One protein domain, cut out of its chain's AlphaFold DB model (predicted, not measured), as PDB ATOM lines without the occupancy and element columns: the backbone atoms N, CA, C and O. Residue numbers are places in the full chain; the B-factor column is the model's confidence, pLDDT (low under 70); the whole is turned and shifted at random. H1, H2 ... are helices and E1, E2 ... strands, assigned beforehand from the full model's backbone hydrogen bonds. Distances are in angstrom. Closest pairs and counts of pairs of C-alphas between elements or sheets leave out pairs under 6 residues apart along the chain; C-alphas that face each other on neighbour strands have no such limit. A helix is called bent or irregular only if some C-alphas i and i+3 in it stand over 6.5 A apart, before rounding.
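Overview. This is residues 228 to 244, 264 to 275 and 299 to 381 of the 382 residues of an uncharacterized protein of Gongylonema pulchrum (UniProt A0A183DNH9). A strongly twisted, curled sheet of five strands, E1 to E5, makes the middle, and the curving hairpin E6 and E7 is partly face to face with it at one end of the long axis. The long helix H2 packs on E4 with residues 337 to 347 and reaches out at the other end; short H1 packs on the sheet beside E1. The 112 printed residues run H1 E1 E2 E3 E4 H2 E5 E6 E7, a mixed class, each sheet antiparallel. The whole is elongated, 53 by 28 by 25 A, and only just loose, close to compact, with a radius of gyration of the C-alphas of 16.2 A.

Arrangement. Begin with the sheet, in order E1, residues 265 to 268, E2, 273 to 275, E3, 299 to 306, E4, 310 to 315, and E5, 349 to 351. Within hydrogen-bond range look for N 267 and O 274 in the hairpin E1 and E2, 2.8 A, and N 311 and O 350 between E4 and E5, 2.9 A. Pairing is staggered: E3 pairs with E2 over its residues 299 to 301, N 301 and O 273 being 2.8 A apart, and with E4, with which it forms a hairpin, over its residues 301 to 306, N 304 and O 312 being 2.9 A apart. H2, residues 326 to 347, is on the sheet; its closest C-alphas to E4 are Thr 345 and Arg 314, 5.0 A. H1, residues 231 to 238, is on it too, with C-alphas Leu 234 and Val 266 of E1 closest, 5.8 A. The hairpin of E6, 358 to 368, and E7, 371 to 380, has N 364 and O 375 at 2.8 A, and forms a sandwich, two sheets face to face, with the first sheet, strands at 42 degrees. O i to N i+4 pairs are within range in 2 of 4 for H1 and 16 of 18 for H2.

Along the chain. Find C-alpha 231 at (43.821, -40.288, -41.260), where H1 begins. H2 runs 29.7 A from C-alpha 326 at (31.868, -34.357, -72.843); it is irregular, C-alphas 331 and 334 being 7.7 A apart, with a kink of 55 degrees near residue 333. E3 spans 22.3 A; E6, 25.9 A, bends by 77 degrees at residue 362, and E7, 27.2 A, by 53 degrees at residue 377, ending at C-alpha 380, (47.345, -70.465, -36.877).

Size, cuts and confidence. The C-alphas farthest apart, Lys 327 and Thr 380, are 53.9 A apart. Residues 245 to 263 and 276 to 298 are not printed; the C-alpha gaps across these cuts are 14.7 A and 4.9 A. Of the links printed whole, none is long. Mean pLDDT of the printed part is 70.1, with 36 residues under 70, among them 228 to 244 and 317 to 324.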
ATOM      1  N   MET A 228      41.228 -46.799 -34.632       38.34
ATOM      2  CA  MET A 228      42.075 -46.399 -35.790       38.34
ATOM      3  C   MET A 228      41.424 -45.329 -36.685       38.34
ATOM      4  O   MET A 228      40.483 -45.632 -37.430       38.34
ATOM      5  N   ARG A 229      41.906 -44.080 -36.623       40.50
ATOM      6  CA  ARG A 229      41.369 -42.998 -37.463       40.50
ATOM      7  C   ARG A 229      41.702 -43.251 -38.941       40.50
ATOM      8  O   ARG A 229      42.740 -43.832 -39.252       40.50
ATOM      9  N   PRO A 230      40.881 -42.773 -39.884       39.09
ATOM     10  CA  PRO A 230      41.088 -42.969 -41.316       39.09
ATOM     11  C   PRO A 230      42.266 -42.136 -41.816       39.09
ATOM     12  O   PRO A 230      42.848 -42.450 -42.851       39.09
ATOM     13  N   ASP A 231      42.645 -41.115 -41.043       39.81
ATOM     14  CA  ASP A 231      43.821 -40.288 -41.260       39.81
ATOM     15  C   ASP A 231      45.109 -41.120 -41.364       39.81
ATOM     16  O   ASP A 231      46.013 -40.721 -42.088       39.81
ATOM     17  N   ASP A 232      45.186 -42.310 -40.762       40.56
ATOM     18  CA  ASP A 232      46.359 -43.188 -40.873       40.56
ATOM     19  C   ASP A 232      46.410 -43.944 -42.217       40.56
ATOM     20  O   ASP A 232      47.479 -44.121 -42.803       40.56
ATOM     21  N   ALA A 233      45.250 -44.322 -42.774       37.59
ATOM     22  CA  ALA A 233      45.132 -44.873 -44.135       37.59
ATOM     23  C   ALA A 233      45.464 -43.820 -45.207       37.59
ATOM     24  O   ALA A 233      46.037 -44.107 -46.261       37.59
ATOM     25  N   LEU A 234      45.132 -42.571 -44.892       38.75
ATOM     26  CA  LEU A 234      45.327 -41.366 -45.691       38.75
ATOM     27  C   LEU A 234      46.830 -41.040 -45.849       38.75
ATOM     28  O   LEU A 234      47.220 -40.431 -46.842       38.75
ATOM     29  N   HIS A 235      47.713 -41.524 -44.959       42.66
ATOM     30  CA  HIS A 235      49.169 -41.312 -45.071       42.66
ATOM     31  C   HIS A 235      49.840 -42.145 -46.173       42.66
ATOM     32  O   HIS A 235      50.856 -41.721 -46.732       42.66
ATOM     33  N   ILE A 236      49.257 -43.284 -46.555       41.00
ATOM     34  CA  ILE A 236      49.727 -44.067 -47.712       41.00
ATOM     35  C   ILE A 236      49.516 -43.258 -49.003       41.00
ATOM     36  O   ILE A 236      50.342 -43.296 -49.910       41.00
ATOM     37  N   LEU A 237      48.462 -42.434 -49.045       38.06
ATOM     38  CA  LEU A 237      48.206 -41.491 -50.137       38.06
ATOM     39  C   LEU A 237      49.079 -40.230 -50.061       38.06
ATOM     40  O   LEU A 237      49.369 -39.652 -51.104       38.06
ATOM     41  N   ARG A 238      49.540 -39.819 -48.865       39.03
ATOM     42  CA  ARG A 238      50.450 -38.660 -48.674       39.03
ATOM     43  C   ARG A 238      51.810 -38.819 -49.349       39.03
ATOM     44  O   ARG A 238      52.505 -37.840 -49.592       39.03
ATOM     45  N   SER A 239      52.205 -40.056 -49.589       37.41
ATOM     46  CA  SER A 239      53.534 -40.449 -50.055       37.41
ATOM     47  C   SER A 239      53.517 -41.022 -51.471       37.41
ATOM     48  O   SER A 239      54.579 -41.290 -52.041       37.41
ATOM     49  N   LEU A 240      52.328 -41.128 -52.078       39.62
ATOM     50  CA  LEU A 240      52.227 -41.154 -53.527       39.62
ATOM     51  C   LEU A 240      52.772 -39.820 -54.032       39.62
ATOM     52  O   LEU A 240      52.336 -38.768 -53.558       39.62
ATOM     53  N   PRO A 241      53.784 -39.830 -54.913       37.44
ATOM     54  CA  PRO A 241      54.450 -38.607 -55.303       37.44
ATOM     55  C   PRO A 241      53.422 -37.593 -55.813       37.44
ATOM     56  O   PRO A 241      52.609 -37.901 -56.680       37.44
ATOM     57  N   GLN A 242      53.533 -36.350 -55.336       39.16
ATOM     58  CA  GLN A 242      52.901 -35.149 -55.907       39.16
ATOM     59  C   GLN A 242      53.300 -34.892 -57.382       39.16
ATOM     60  O   GLN A 242      53.131 -33.790 -57.897       39.16
ATOM     61  N   ARG A 243      53.880 -35.874 -58.077       40.56
ATOM     62  CA  ARG A 243      54.347 -35.779 -59.455       40.56
ATOM     63  C   ARG A 243      53.997 -37.063 -60.198       40.56
ATOM     64  O   ARG A 243      54.520 -38.129 -59.880       40.56
ATOM     65  N   ASP A 244      53.111 -36.874 -61.171       41.34
ATOM     66  CA  ASP A 244      52.670 -37.792 -62.222       41.34
ATOM     67  C   ASP A 244      51.892 -39.025 -61.744       41.34
ATOM     68  O   ASP A 244      52.406 -40.140 -61.686       41.34
ATOM     69  N   PRO A 264      45.257 -35.436 -50.506       74.31
ATOM     70  CA  PRO A 264      43.994 -36.153 -50.414       74.31
ATOM     71  C   PRO A 264      43.493 -36.225 -48.972       74.31
ATOM     72  O   PRO A 264      44.297 -36.402 -48.064       74.31
ATOM     73  N   GLU A 265      42.184 -36.136 -48.767       76.56
ATOM     74  CA  GLU A 265      41.524 -36.261 -47.465       76.56
ATOM     75  C   GLU A 265      40.632 -37.512 -47.467       76.56
ATOM     76  O   GLU A 265      39.848 -37.717 -48.392       76.56
ATOM     77  N   VAL A 266      40.738 -38.360 -46.445       76.38
ATOM     78  CA  VAL A 266      39.888 -39.537 -46.237       76.38
ATOM     79  C   VAL A 266      38.945 -39.250 -45.081       76.38
ATOM     80  O   VAL A 266      39.381 -38.991 -43.965       76.38
ATOM     81  N   ILE A 267      37.648 -39.340 -45.344       79.56
ATOM     82  CA  ILE A 267      36.585 -39.132 -44.364       79.56
ATOM     83  C   ILE A 267      35.846 -40.451 -44.192       79.56
ATOM     84  O   ILE A 267      35.425 -41.055 -45.175       79.56
ATOM     85  N   VAL A 268      35.671 -40.891 -42.949       77.75
ATOM     86  CA  VAL A 268      34.853 -42.067 -42.630       77.75
ATOM     87  C   VAL A 268      33.572 -41.604 -41.966       77.75
ATOM     88  O   VAL A 268      33.591 -40.985 -40.907       77.75
ATOM     89  N   GLU A 269      32.460 -41.919 -42.612       82.38
ATOM     90  CA  GLU A 269      31.109 -41.740 -42.092       82.38
ATOM     91  C   GLU A 269      30.555 -43.104 -41.641       82.38
ATOM     92  O   GLU A 269      31.229 -44.127 -41.767       82.38
ATOM     93  N   GLU A 270      29.349 -43.135 -41.071       77.75
ATOM     94  CA  GLU A 270      28.777 -44.343 -40.445       77.75
ATOM     95  C   GLU A 270      28.663 -45.552 -41.389       77.75
ATOM     96  O   GLU A 270      28.691 -46.691 -40.932       77.75
ATOM     97  N   ASP A 271      28.559 -45.334 -42.699       81.31
ATOM     98  CA  ASP A 271      28.368 -46.398 -43.687       81.31
ATOM     99  C   ASP A 271      29.299 -46.299 -44.905       81.31
ATOM    100  O   ASP A 271      29.260 -47.164 -45.783       81.31
ATOM    101  N   LYS A 272      30.145 -45.264 -44.981       84.62
ATOM    102  CA  LYS A 272      30.932 -44.953 -46.180       84.62
ATOM    103  C   LYS A 272      32.306 -44.381 -45.857       84.62
ATOM    104  O   LYS A 272      32.493 -43.671 -44.874       84.62
ATOM    105  N   ILE A 273      33.259 -44.652 -46.745       83.81
ATOM    106  CA  ILE A 273      34.573 -44.008 -46.743       83.81
ATOM    107  C   ILE A 273      34.687 -43.138 -47.987       83.81
ATOM    108  O   ILE A 273      34.537 -43.622 -49.105       83.81
ATOM    109  N   PHE A 274      34.989 -41.862 -47.802       83.56
ATOM    110  CA  PHE A 274      35.170 -40.905 -48.881       83.56
ATOM    111  C   PHE A 274      36.632 -40.519 -49.000       83.56
ATOM    112  O   PHE A 274      37.255 -40.154 -48.014       83.56
ATOM    113  N   LEU A 275      37.159 -40.540 -50.217       84.50
ATOM    114  CA  LEU A 275      38.463 -39.998 -50.563       84.50
ATOM    115  C   LEU A 275      38.265 -38.725 -51.387       84.50
ATOM    116  O   LEU A 275      37.920 -38.776 -52.568       84.50
ATOM    117  N   LEU A 299      35.764 -39.584 -54.127       82.75
ATOM    118  CA  LEU A 299      35.655 -40.997 -54.465       82.75
ATOM    119  C   LEU A 299      35.049 -41.771 -53.297       82.75
ATOM    120  O   LEU A 299      35.412 -41.537 -52.149       82.75
ATOM    121  N   LEU A 300      34.159 -42.714 -53.589       86.00
ATOM    122  CA  LEU A 300      33.639 -43.637 -52.586       86.00
ATOM    123  C   LEU A 300      34.533 -44.878 -52.523       86.00
ATOM    124  O   LEU A 300      34.789 -45.504 -53.553       86.00
ATOM    125  N   LEU A 301      34.994 -45.231 -51.326       85.00
ATOM    126  CA  LEU A 301      35.842 -46.385 -51.067       85.00
ATOM    127  C   LEU A 301      35.092 -47.453 -50.264       85.00
ATOM    128  O   LEU A 301      34.395 -47.156 -49.294       85.00
ATOM    129  N   ASN A 302      35.305 -48.707 -50.644       86.31
ATOM    130  CA  ASN A 302      34.907 -49.896 -49.906       86.31
ATOM    131  C   ASN A 302      36.123 -50.477 -49.184       86.31
ATOM    132  O   ASN A 302      37.211 -50.547 -49.759       86.31
ATOM    133  N   VAL A 303      35.931 -50.956 -47.955       84.75
ATOM    134  CA  VAL A 303      36.961 -51.701 -47.221       84.75
ATOM    135  C   VAL A 303      36.715 -53.192 -47.383       84.75
ATOM    136  O   VAL A 303      35.599 -53.675 -47.203       84.75
ATOM    137  N   GLN A 304      37.770 -53.933 -47.679       86.50
ATOM    138  CA  GLN A 304      37.781 -55.392 -47.655       86.50
ATOM    139  C   GLN A 304      38.943 -55.869 -46.790       86.50
ATOM    140  O   GLN A 304      39.904 -55.132 -46.592       86.50
ATOM    141  N   TYR A 305      38.882 -57.100 -46.290       84.94
ATOM    142  CA  TYR A 305      40.002 -57.711 -45.576       84.94
ATOM    143  C   TYR A 305      40.477 -58.976 -46.290       84.94
ATOM    144  O   TYR A 305      39.710 -59.622 -47.007       84.94
ATOM    145  N   SER A 306      41.739 -59.347 -46.079       83.69
ATOM    146  CA  SER A 306      42.260 -60.669 -46.436       83.69
ATOM    147  C   SER A 306      42.513 -61.527 -45.205       83.69
ATOM    148  O   SER A 306      42.718 -61.037 -44.093       83.69
ATOM    149  N   TYR A 307      42.584 -62.840 -45.433       81.81
ATOM    150  CA  TYR A 307      42.978 -63.816 -44.420       81.81
ATOM    151  C   TYR A 307      44.338 -63.499 -43.786       81.81
ATOM    152  O   TYR A 307      44.545 -63.844 -42.632       81.81
ATOM    153  N   SER A 308      45.244 -62.816 -44.489       77.69
ATOM    154  CA  SER A 308      46.571 -62.440 -43.987       77.69
ATOM    155  C   SER A 308      46.580 -61.160 -43.138       77.69
ATOM    156  O   SER A 308      47.609 -60.492 -43.084       77.69
ATOM    157  N   LEU A 309      45.451 -60.797 -42.512       78.62
ATOM    158  CA  LEU A 309      45.334 -59.623 -41.634       78.62
ATOM    159  C   LEU A 309      45.767 -58.322 -42.331       78.62
ATOM    160  O   LEU A 309      46.578 -57.548 -41.828       78.62
ATOM    161  N   GLN A 310      45.227 -58.084 -43.525       82.50
ATOM    162  CA  GLN A 310      45.397 -56.829 -44.260       82.50
ATOM    163  C   GLN A 310      44.027 -56.268 -44.625       82.50
ATOM    164  O   GLN A 310      43.127 -57.034 -44.976       82.50
ATOM    165  N   LEU A 311      43.888 -54.945 -44.573       84.06
ATOM    166  CA  LEU A 311      42.737 -54.228 -45.109       84.06
ATOM    167  C   LEU A 311      43.087 -53.631 -46.471       84.06
ATOM    168  O   LEU A 311      44.183 -53.112 -46.669       84.06
ATOM    169  N   TYR A 312      42.139 -53.691 -47.396       84.06
ATOM    170  CA  TYR A 312      42.234 -53.127 -48.737       84.06
ATOM    171  C   TYR A 312      41.155 -52.074 -48.884       84.06
ATOM    172  O   TYR A 312      39.981 -52.355 -48.628       84.06
ATOM    173  N   LEU A 313      41.543 -50.891 -49.345       82.75
ATOM    174  CA  LEU A 313      40.593 -49.892 -49.809       82.75
ATOM    175  C   LEU A 313      40.432 -50.036 -51.321       82.75
ATOM    176  O   LEU A 313      41.410 -50.037 -52.063       82.75
ATOM    177  N   ARG A 314      39.190 -50.174 -51.779       82.69
ATOM    178  CA  ARG A 314      38.847 -50.296 -53.199       82.69
ATOM    179  C   ARG A 314      37.877 -49.210 -53.602       82.69
ATOM    180  O   ARG A 314      36.994 -48.863 -52.826       82.69
ATOM    181  N   LEU A 315      38.007 -48.709 -54.823       81.81
ATOM    182  CA  LEU A 315      37.011 -47.805 -55.382       81.81
ATOM    183  C   LEU A 315      35.664 -48.533 -55.512       81.81
ATOM    184  O   LEU A 315      35.623 -49.685 -55.940       81.81
ATOM    185  N   ALA A 316      34.567 -47.879 -55.137       80.88
ATOM    186  CA  ALA A 316      33.230 -48.405 -55.380       80.88
ATOM    187  C   ALA A 316      32.877 -48.307 -56.876       80.88
ATOM    188  O   ALA A 316      33.048 -47.252 -57.492       80.88
ATOM    189  N   ASP A 317      32.320 -49.383 -57.443       66.44
ATOM    190  CA  ASP A 317      32.013 -49.509 -58.881       66.44
ATOM    191  C   ASP A 317      31.038 -48.438 -59.410       66.44
ATOM    192  O   ASP A 317      30.965 -48.177 -60.608       66.44
ATOM    193  N   SER A 318      30.286 -47.778 -58.525       60.03
ATOM    194  CA  SER A 318      29.257 -46.794 -58.873       60.03
ATOM    195  C   SER A 318      29.788 -45.383 -59.166       60.03
ATOM    196  O   SER A 318      28.997 -44.440 -59.228       60.03
ATOM    197  N   PHE A 319      31.103 -45.188 -59.304       61.75
ATOM    198  CA  PHE A 319      31.666 -43.847 -59.463       61.75
ATOM    199  C   PHE A 319      31.687 -43.363 -60.923       61.75
ATOM    200  O   PHE A 319      32.496 -43.809 -61.743       61.75
ATOM    201  N   ALA A 320      30.823 -42.395 -61.244       59.31
ATOM    202  CA  ALA A 320      30.789 -41.742 -62.550       59.31
ATOM    203  C   ALA A 320      31.818 -40.603 -62.632       59.31
ATOM    204  O   ALA A 320      31.796 -39.665 -61.839       59.31
ATOM    205  N   TRP A 321      32.693 -40.650 -63.639       65.38
ATOM    206  CA  TRP A 321      33.612 -39.555 -63.935       65.38
ATOM    207  C   TRP A 321      32.871 -38.442 -64.676       65.38
ATOM    208  O   TRP A 321      32.445 -38.613 -65.820       65.38
ATOM    209  N   THR A 322      32.706 -37.299 -64.022       62.53
ATOM    210  CA  THR A 322      32.220 -36.072 -64.655       62.53
ATOM    211  C   THR A 322      33.426 -35.245 -65.066       62.53
ATOM    212  O   THR A 322      34.252 -34.959 -64.211       62.53
ATOM    213  N   PHE A 323      33.554 -34.928 -66.350       63.69
ATOM    214  CA  PHE A 323      34.464 -33.894 -66.847       63.69
ATOM    215  C   PHE A 323      33.603 -32.735 -67.336       63.69
ATOM    216  O   PHE A 323      32.452 -32.969 -67.723       63.69
ATOM    217  N   SER A 324      34.142 -31.519 -67.337       66.69
ATOM    218  CA  SER A 324      33.448 -30.372 -67.931       66.69
ATOM    219  C   SER A 324      33.280 -30.506 -69.455       66.69
ATOM    220  O   SER A 324      32.282 -30.031 -69.997       66.69
ATOM    221  N   ASP A 325      34.200 -31.202 -70.138       70.69
ATOM    222  CA  ASP A 325      34.127 -31.504 -71.574       70.69
ATOM    223  C   ASP A 325      33.650 -32.950 -71.839       70.69
ATOM    224  O   ASP A 325      34.338 -33.939 -71.553       70.69
ATOM    225  N   ASP A 326      32.476 -33.077 -72.464       71.62
ATOM    226  CA  ASP A 326      31.868 -34.357 -72.843       71.62
ATOM    227  C   ASP A 326      32.720 -35.178 -73.828       71.62
ATOM    228  O   ASP A 326      32.663 -36.413 -73.817       71.62
ATOM    229  N   LYS A 327      33.543 -34.533 -74.665       69.94
ATOM    230  CA  LYS A 327      34.448 -35.236 -75.590       69.94
ATOM    231  C   LYS A 327      35.602 -35.886 -74.840       69.94
ATOM    232  O   LYS A 327      35.962 -37.021 -75.141       69.94
ATOM    233  N   LEU A 328      36.147 -35.208 -73.834       67.75
ATOM    234  CA  LEU A 328      37.204 -35.770 -72.991       67.75
ATOM    235  C   LEU A 328      36.674 -36.894 -72.110       67.75
ATOM    236  O   LEU A 328      37.326 -37.932 -71.980       67.75
ATOM    237  N   LYS A 329      35.449 -36.746 -71.599       69.81
ATOM    238  CA  LYS A 329      34.739 -37.822 -70.905       69.81
ATOM    239  C   LYS A 329      34.596 -39.068 -71.778       69.81
ATOM    240  O   LYS A 329      34.859 -40.169 -71.296       69.81
ATOM    241  N   ALA A 330      34.212 -38.897 -73.044       71.19
ATOM    242  CA  ALA A 330      34.061 -40.002 -73.985       71.19
ATOM    243  C   ALA A 330      35.401 -40.679 -74.331       71.19
ATOM    244  O   ALA A 330      35.456 -41.906 -74.397       71.19
ATOM    245  N   CYS A 331      36.476 -39.906 -74.516       71.75
ATOM    246  CA  CYS A 331      37.778 -40.441 -74.926       71.75
ATOM    247  C   CYS A 331      38.588 -41.048 -73.769       71.75
ATOM    248  O   CYS A 331      39.207 -42.098 -73.932       71.75
ATOM    249  N   PHE A 332      38.596 -40.406 -72.599       71.44
ATOM    250  CA  PHE A 332      39.531 -40.737 -71.516       71.44
ATOM    251  C   PHE A 332      38.863 -41.224 -70.236       71.44
ATOM    252  O   PHE A 332      39.534 -41.849 -69.415       71.44
ATOM    253  N   GLY A 333      37.559 -41.000 -70.055       73.62
ATOM    254  CA  GLY A 333      36.898 -41.262 -68.777       73.62
ATOM    255  C   GLY A 333      36.998 -42.712 -68.306       73.62
ATOM    256  O   GLY A 333      37.278 -42.949 -67.133       73.62
ATOM    257  N   SER A 334      36.852 -43.688 -69.207       73.69
ATOM    258  CA  SER A 334      36.965 -45.113 -68.860       73.69
ATOM    259  C   SER A 334      38.402 -45.535 -68.531       73.69
ATOM    260  O   SER A 334      38.624 -46.234 -67.543       73.69
ATOM    261  N   ARG A 335      39.391 -45.085 -69.319       74.25
ATOM    262  CA  ARG A 335      40.815 -45.392 -69.097       74.25
ATOM    263  C   ARG A 335      41.316 -44.786 -67.792       74.25
ATOM    264  O   ARG A 335      42.005 -45.452 -67.025       74.25
ATOM    265  N   LEU A 336      40.926 -43.545 -67.528       72.94
ATOM    266  CA  LEU A 336      41.348 -42.814 -66.346       72.94
ATOM    267  C   LEU A 336      40.665 -43.359 -65.083       72.94
ATOM    268  O   LEU A 336      41.339 -43.557 -64.075       72.94
ATOM    269  N   HIS A 337      39.382 -43.742 -65.167       75.62
ATOM    270  CA  HIS A 337      38.716 -44.514 -64.115       75.62
ATOM    271  C   HIS A 337      39.479 -45.804 -63.808       75.62
ATOM    272  O   HIS A 337      39.817 -46.053 -62.653       75.62
ATOM    273  N   HIS A 338      39.752 -46.624 -64.828       75.44
ATOM    274  CA  HIS A 338      40.407 -47.916 -64.640       75.44
ATOM    275  C   HIS A 338      41.795 -47.759 -64.013       75.44
ATOM    276  O   HIS A 338      42.151 -48.500 -63.098       75.44
ATOM    277  N   HIS A 339      42.556 -46.758 -64.453       73.00
ATOM    278  CA  HIS A 339      43.879 -46.516 -63.906       73.00
ATOM    279  C   HIS A 339      43.845 -46.060 -62.446       73.00
ATOM    280  O   HIS A 339      44.557 -46.618 -61.614       73.00
ATOM    281  N   VAL A 340      42.994 -45.084 -62.114       73.44
ATOM    282  CA  VAL A 340      42.840 -44.611 -60.731       73.44
ATOM    283  C   VAL A 340      42.337 -45.739 -59.828       73.44
ATOM    284  O   VAL A 340      42.857 -45.915 -58.730       73.44
ATOM    285  N   ALA A 341      41.385 -46.549 -60.298       74.12
ATOM    286  CA  ALA A 341      40.902 -47.716 -59.565       74.12
ATOM    287  C   ALA A 341      42.020 -48.742 -59.303       74.12
ATOM    288  O   ALA A 341      42.112 -49.255 -58.187       74.12
ATOM    289  N   SER A 342      42.885 -49.007 -60.292       73.38
ATOM    290  CA  SER A 342      44.055 -49.884 -60.134       73.38
ATOM    291  C   SER A 342      45.032 -49.318 -59.109       73.38
ATOM    292  O   SER A 342      45.375 -50.016 -58.164       73.38
ATOM    293  N   LEU A 343      45.412 -48.041 -59.223       71.69
ATOM    294  CA  LEU A 343      46.326 -47.395 -58.273       71.69
ATOM    295  C   LEU A 343      45.811 -47.477 -56.835       71.69
ATOM    296  O   LEU A 343      46.546 -47.894 -55.944       71.69
ATOM    297  N   ILE A 344      44.542 -47.121 -56.618       72.12
ATOM    298  CA  ILE A 344      43.890 -47.189 -55.305       72.12
ATOM    299  C   ILE A 344      43.922 -48.629 -54.784       72.12
ATOM    300  O   ILE A 344      44.383 -48.861 -53.671       72.12
ATOM    301  N   THR A 345      43.495 -49.598 -55.597       69.75
ATOM    302  CA  THR A 345      43.389 -51.006 -55.182       69.75
ATOM    303  C   THR A 345      44.748 -51.635 -54.880       69.75
ATOM    304  O   THR A 345      44.869 -52.408 -53.929       69.75
ATOM    305  N   ASP A 346      45.768 -51.309 -55.673       67.56
ATOM    306  CA  ASP A 346      47.095 -51.913 -55.567       67.56
ATOM    307  C   ASP A 346      47.943 -51.272 -54.458       67.56
ATOM    308  O   ASP A 346      48.819 -51.933 -53.895       67.56
ATOM    309  N   GLN A 347      47.707 -49.993 -54.145       67.31
ATOM    310  CA  GLN A 347      48.569 -49.220 -53.244       67.31
ATOM    311  C   GLN A 347      47.953 -48.982 -51.864       67.31
ATOM    312  O   GLN A 347      48.702 -48.858 -50.896       67.31
ATOM    313  N   LEU A 348      46.622 -48.973 -51.722       73.00
ATOM    314  CA  LEU A 348      45.959 -48.797 -50.424       73.00
ATOM    315  C   LEU A 348      45.748 -50.125 -49.698       73.00
ATOM    316  O   LEU A 348      44.620 -50.571 -49.459       73.00
ATOM    317  N   VAL A 349      46.866 -50.740 -49.323       76.50
ATOM    318  CA  VAL A 349      46.895 -51.918 -48.458       76.50
ATOM    319  C   VAL A 349      47.381 -51.505 -47.077       76.50
ATOM    320  O   VAL A 349      48.498 -51.017 -46.925       76.50
ATOM    321  N   ILE A 350      46.552 -51.739 -46.064       78.44
ATOM    322  CA  ILE A 350      46.841 -51.432 -44.665       78.44
ATOM    323  C   ILE A 350      47.116 -52.755 -43.942       78.44
ATOM    324  O   ILE A 350      46.184 -53.517 -43.668       78.44
ATOM    325  N   PRO A 351      48.383 -53.080 -43.652       78.31
ATOM    326  CA  PRO A 351      48.714 -54.262 -42.877       78.31
ATOM    327  C   PRO A 351      48.346 -54.067 -41.406       78.31
ATOM    328  O   PRO A 351      48.707 -53.065 -40.785       78.31
ATOM    329  N   LEU A 352      47.661 -55.056 -40.837       78.50
ATOM    330  CA  LEU A 352      47.337 -55.082 -39.419       78.50
ATOM    331  C   LEU A 352      48.480 -55.761 -38.631       78.50
ATOM    332  O   LEU A 352      49.073 -56.735 -39.117       78.50
ATOM    333  N   PRO A 353      48.789 -55.298 -37.407       73.06
ATOM    334  CA  PRO A 353      49.648 -55.973 -36.450       73.06
ATOM    335  C   PRO A 353      49.178 -57.394 -36.262       73.06
ATOM    336  O   PRO A 353      48.034 -57.679 -35.910       73.06
ATOM    337  N   SER A 354      50.098 -58.292 -36.542       71.56
ATOM    338  CA  SER A 354      49.841 -59.714 -36.568       71.56
ATOM    339  C   SER A 354      51.072 -60.437 -36.063       71.56
ATOM    340  O   SER A 354      52.211 -59.996 -36.255       71.56
ATOM    341  N   VAL A 355      50.839 -61.555 -35.387       69.19
ATOM    342  CA  VAL A 355      51.882 -62.546 -35.131       69.19
ATOM    343  C   VAL A 355      52.088 -63.329 -36.428       69.19
ATOM    344  O   VAL A 355      51.144 -63.523 -37.199       69.19
ATOM    345  N   ARG A 356      53.328 -63.753 -36.698       66.75
ATOM    346  CA  ARG A 356      53.607 -64.645 -37.831       66.75
ATOM    347  C   ARG A 356      52.688 -65.863 -37.799       66.75
ATOM    348  O   ARG A 356      52.393 -66.391 -36.732       66.75
ATOM    349  N   ASP A 357      52.284 -66.291 -38.988       70.38
ATOM    350  CA  ASP A 357      51.438 -67.461 -39.207       70.38
ATOM    351  C   ASP A 357      50.025 -67.331 -38.614       70.38
ATOM    352  O   ASP A 357      49.340 -68.332 -38.453       70.38
ATOM    353  N   THR A 358      49.544 -66.117 -38.330       72.31
ATOM    354  CA  THR A 358      48.145 -65.888 -37.945       72.31
ATOM    355  C   THR A 358      47.292 -65.512 -39.153       72.31
ATOM    356  O   THR A 358      47.660 -64.642 -39.942       72.31
ATOM    357  N   VAL A 359      46.116 -66.131 -39.272       78.81
ATOM    358  CA  VAL A 359      45.104 -65.805 -40.282       78.81
ATOM    359  C   VAL A 359      43.763 -65.434 -39.657       78.81
ATOM    360  O   VAL A 359      43.338 -66.034 -38.673       78.81
ATOM    361  N   ALA A 360      43.073 -64.468 -40.258       79.06
ATOM    362  CA  ALA A 360      41.744 -64.020 -39.851       79.06
ATOM    363  C   ALA A 360      40.642 -64.745 -40.629       79.06
ATOM    364  O   ALA A 360      40.659 -64.753 -41.857       79.06
ATOM    365  N   ARG A 361      39.647 -65.310 -39.943       78.94
ATOM    366  CA  ARG A 361      38.453 -65.924 -40.548       78.94
ATOM    367  C   ARG A 361      37.182 -65.360 -39.927       78.94
ATOM    368  O   ARG A 361      37.197 -64.885 -38.798       78.94
ATOM    369  N   LYS A 362      36.073 -65.460 -40.671       80.00
ATOM    370  CA  LYS A 362      34.763 -64.908 -40.280       80.00
ATOM    371  C   LYS A 362      34.861 -63.435 -39.857       80.00
ATOM    372  O   LYS A 362      34.204 -63.007 -38.919       80.00
ATOM    373  N   GLY A 363      35.736 -62.686 -40.524       76.94
ATOM    374  CA  GLY A 363      35.914 -61.276 -40.248       76.94
ATOM    375  C   GLY A 363      34.735 -60.455 -40.753       76.94
ATOM    376  O   GLY A 363      34.171 -60.763 -41.808       76.94
ATOM    377  N   PHE A 364      34.405 -59.403 -40.019       81.50
ATOM    378  CA  PHE A 364      33.462 -58.376 -40.431       81.50
ATOM    379  C   PHE A 364      34.094 -56.992 -40.282       81.50
ATOM    380  O   PHE A 364      35.025 -56.786 -39.499       81.50
ATOM    381  N   ILE A 365      33.589 -56.049 -41.075       82.00
ATOM    382  CA  ILE A 365      34.018 -54.655 -41.067       82.00
ATOM    383  C   ILE A 365      32.794 -53.788 -40.800       82.00
ATOM    384  O   ILE A 365      31.744 -53.988 -41.407       82.00
ATOM    385  N   MET A 366      32.943 -52.825 -39.901       81.06
ATOM    386  CA  MET A 366      31.941 -51.821 -39.572       81.06
ATOM    387  C   MET A 366      32.602 -50.445 -39.553       81.06
ATOM    388  O   MET A 366      33.759 -50.316 -39.158       81.06
ATOM    389  N   LEU A 367      31.869 -49.415 -39.965       79.56
ATOM    390  CA  LEU A 367      32.319 -48.030 -39.897       79.56
ATOM    391  C   LEU A 367      31.566 -47.333 -38.767       79.56
ATOM    392  O   LEU A 367      30.361 -47.520 -38.610       79.56
ATOM    393  N   LYS A 368      32.275 -46.600 -37.909       75.62
ATOM    394  CA  LYS A 368      31.637 -45.933 -36.766       75.62
ATOM    395  C   LYS A 368      32.475 -44.777 -36.255       75.62
ATOM    396  O   LYS A 368      33.657 -44.958 -36.005       75.62
ATOM    397  N   ASN A 369      31.861 -43.616 -36.027       74.00
ATOM    398  CA  ASN A 369      32.507 -42.447 -35.411       74.00
ATOM    399  C   ASN A 369      33.822 -42.016 -36.094       74.00
ATOM    400  O   ASN A 369      34.746 -41.571 -35.419       74.00
ATOM    401  N   GLY A 370      33.932 -42.180 -37.414       72.25
ATOM    402  CA  GLY A 370      35.184 -41.917 -38.121       72.25
ATOM    403  C   GLY A 370      36.214 -43.036 -38.008       72.25
ATOM    404  O   GLY A 370      37.379 -42.789 -38.253       72.25
ATOM    405  N   TYR A 371      35.834 -44.258 -37.646       71.56
ATOM    406  CA  TYR A 371      36.753 -45.380 -37.472       71.56
ATOM    407  C   TYR A 371      36.360 -46.571 -38.339       71.56
ATOM    408  O   TYR A 371      35.173 -46.844 -38.530       71.56
ATOM    409  N   VAL A 372      37.366 -47.310 -38.819       79.00
ATOM    410  CA  VAL A 372      37.177 -48.639 -39.414       79.00
ATOM    411  C   VAL A 372      37.350 -49.678 -38.315       79.00
ATOM    412  O   VAL A 372      38.444 -49.866 -37.786       79.00
ATOM    413  N   ILE A 373      36.263 -50.354 -37.965       78.88
ATOM    414  CA  ILE A 373      36.252 -51.434 -36.982       78.88
ATOM    415  C   ILE A 373      36.336 -52.751 -37.743       78.88
ATOM    416  O   ILE A 373      35.418 -53.111 -38.477       78.88
ATOM    417  N   PHE A 374      37.435 -53.472 -37.548       82.94
ATOM    418  CA  PHE A 374      37.624 -54.826 -38.053       82.94
ATOM    419  C   PHE A 374      37.628 -55.809 -36.884       82.94
ATOM    420  O   PHE A 374      38.376 -55.633 -35.925       82.94
ATOM    421  N   SER A 375      36.805 -56.848 -36.975       77.81
ATOM    422  CA  SER A 375      36.770 -57.942 -36.005       77.81
ATOM    423  C   SER A 375      36.788 -59.269 -36.746       77.81
ATOM    424  O   SER A 375      36.173 -59.389 -37.804       77.81
ATOM    425  N   ALA A 376      37.529 -60.245 -36.226       78.81
ATOM    426  CA  ALA A 376      37.678 -61.561 -36.828       78.81
ATOM    427  C   ALA A 376      38.112 -62.611 -35.803       78.81
ATOM    428  O   ALA A 376      38.718 -62.295 -34.781       78.81
ATOM    429  N   LEU A 377      37.883 -63.879 -36.141       73.44
ATOM    430  CA  LEU A 377      38.458 -65.014 -35.429       73.44
ATOM    431  C   LEU A 377      39.859 -65.307 -35.972       73.44
ATOM    432  O   LEU A 377      40.045 -65.429 -37.185       73.44
ATOM    433  N   LEU A 378      40.836 -65.449 -35.082       73.81
ATOM    434  CA  LEU A 378      42.232 -65.688 -35.448       73.81
ATOM    435  C   LEU A 378      42.579 -67.175 -35.366       73.81
ATOM    436  O   LEU A 378      42.176 -67.858 -34.436       73.81
ATOM    437  N   PHE A 379      43.353 -67.671 -36.330       68.12
ATOM    438  CA  PHE A 379      43.825 -69.056 -36.389       68.12
ATOM    439  C   PHE A 379      45.307 -69.099 -36.748       68.12
ATOM    440  O   PHE A 379      45.796 -68.207 -37.435       68.12
ATOM    441  N   THR A 380      46.007 -70.162 -36.361       66.19
ATOM    442  CA  THR A 380      47.345 -70.465 -36.877       66.19
ATOM    443  C   THR A 380      47.250 -71.098 -38.268       66.19
ATOM    444  O   THR A 380      46.468 -72.026 -38.492       66.19
ATOM    445  N   ALA A 381      48.019 -70.581 -39.225       61.75
ATOM    446  CA  ALA A 381      48.199 -71.151 -40.551       61.75
ATOM    447  C   ALA A 381      49.041 -72.427 -40.418       61.75
ATOM    448  O   ALA A 381      50.207 -72.363 -40.036       61.75
TER     449      ALA A 381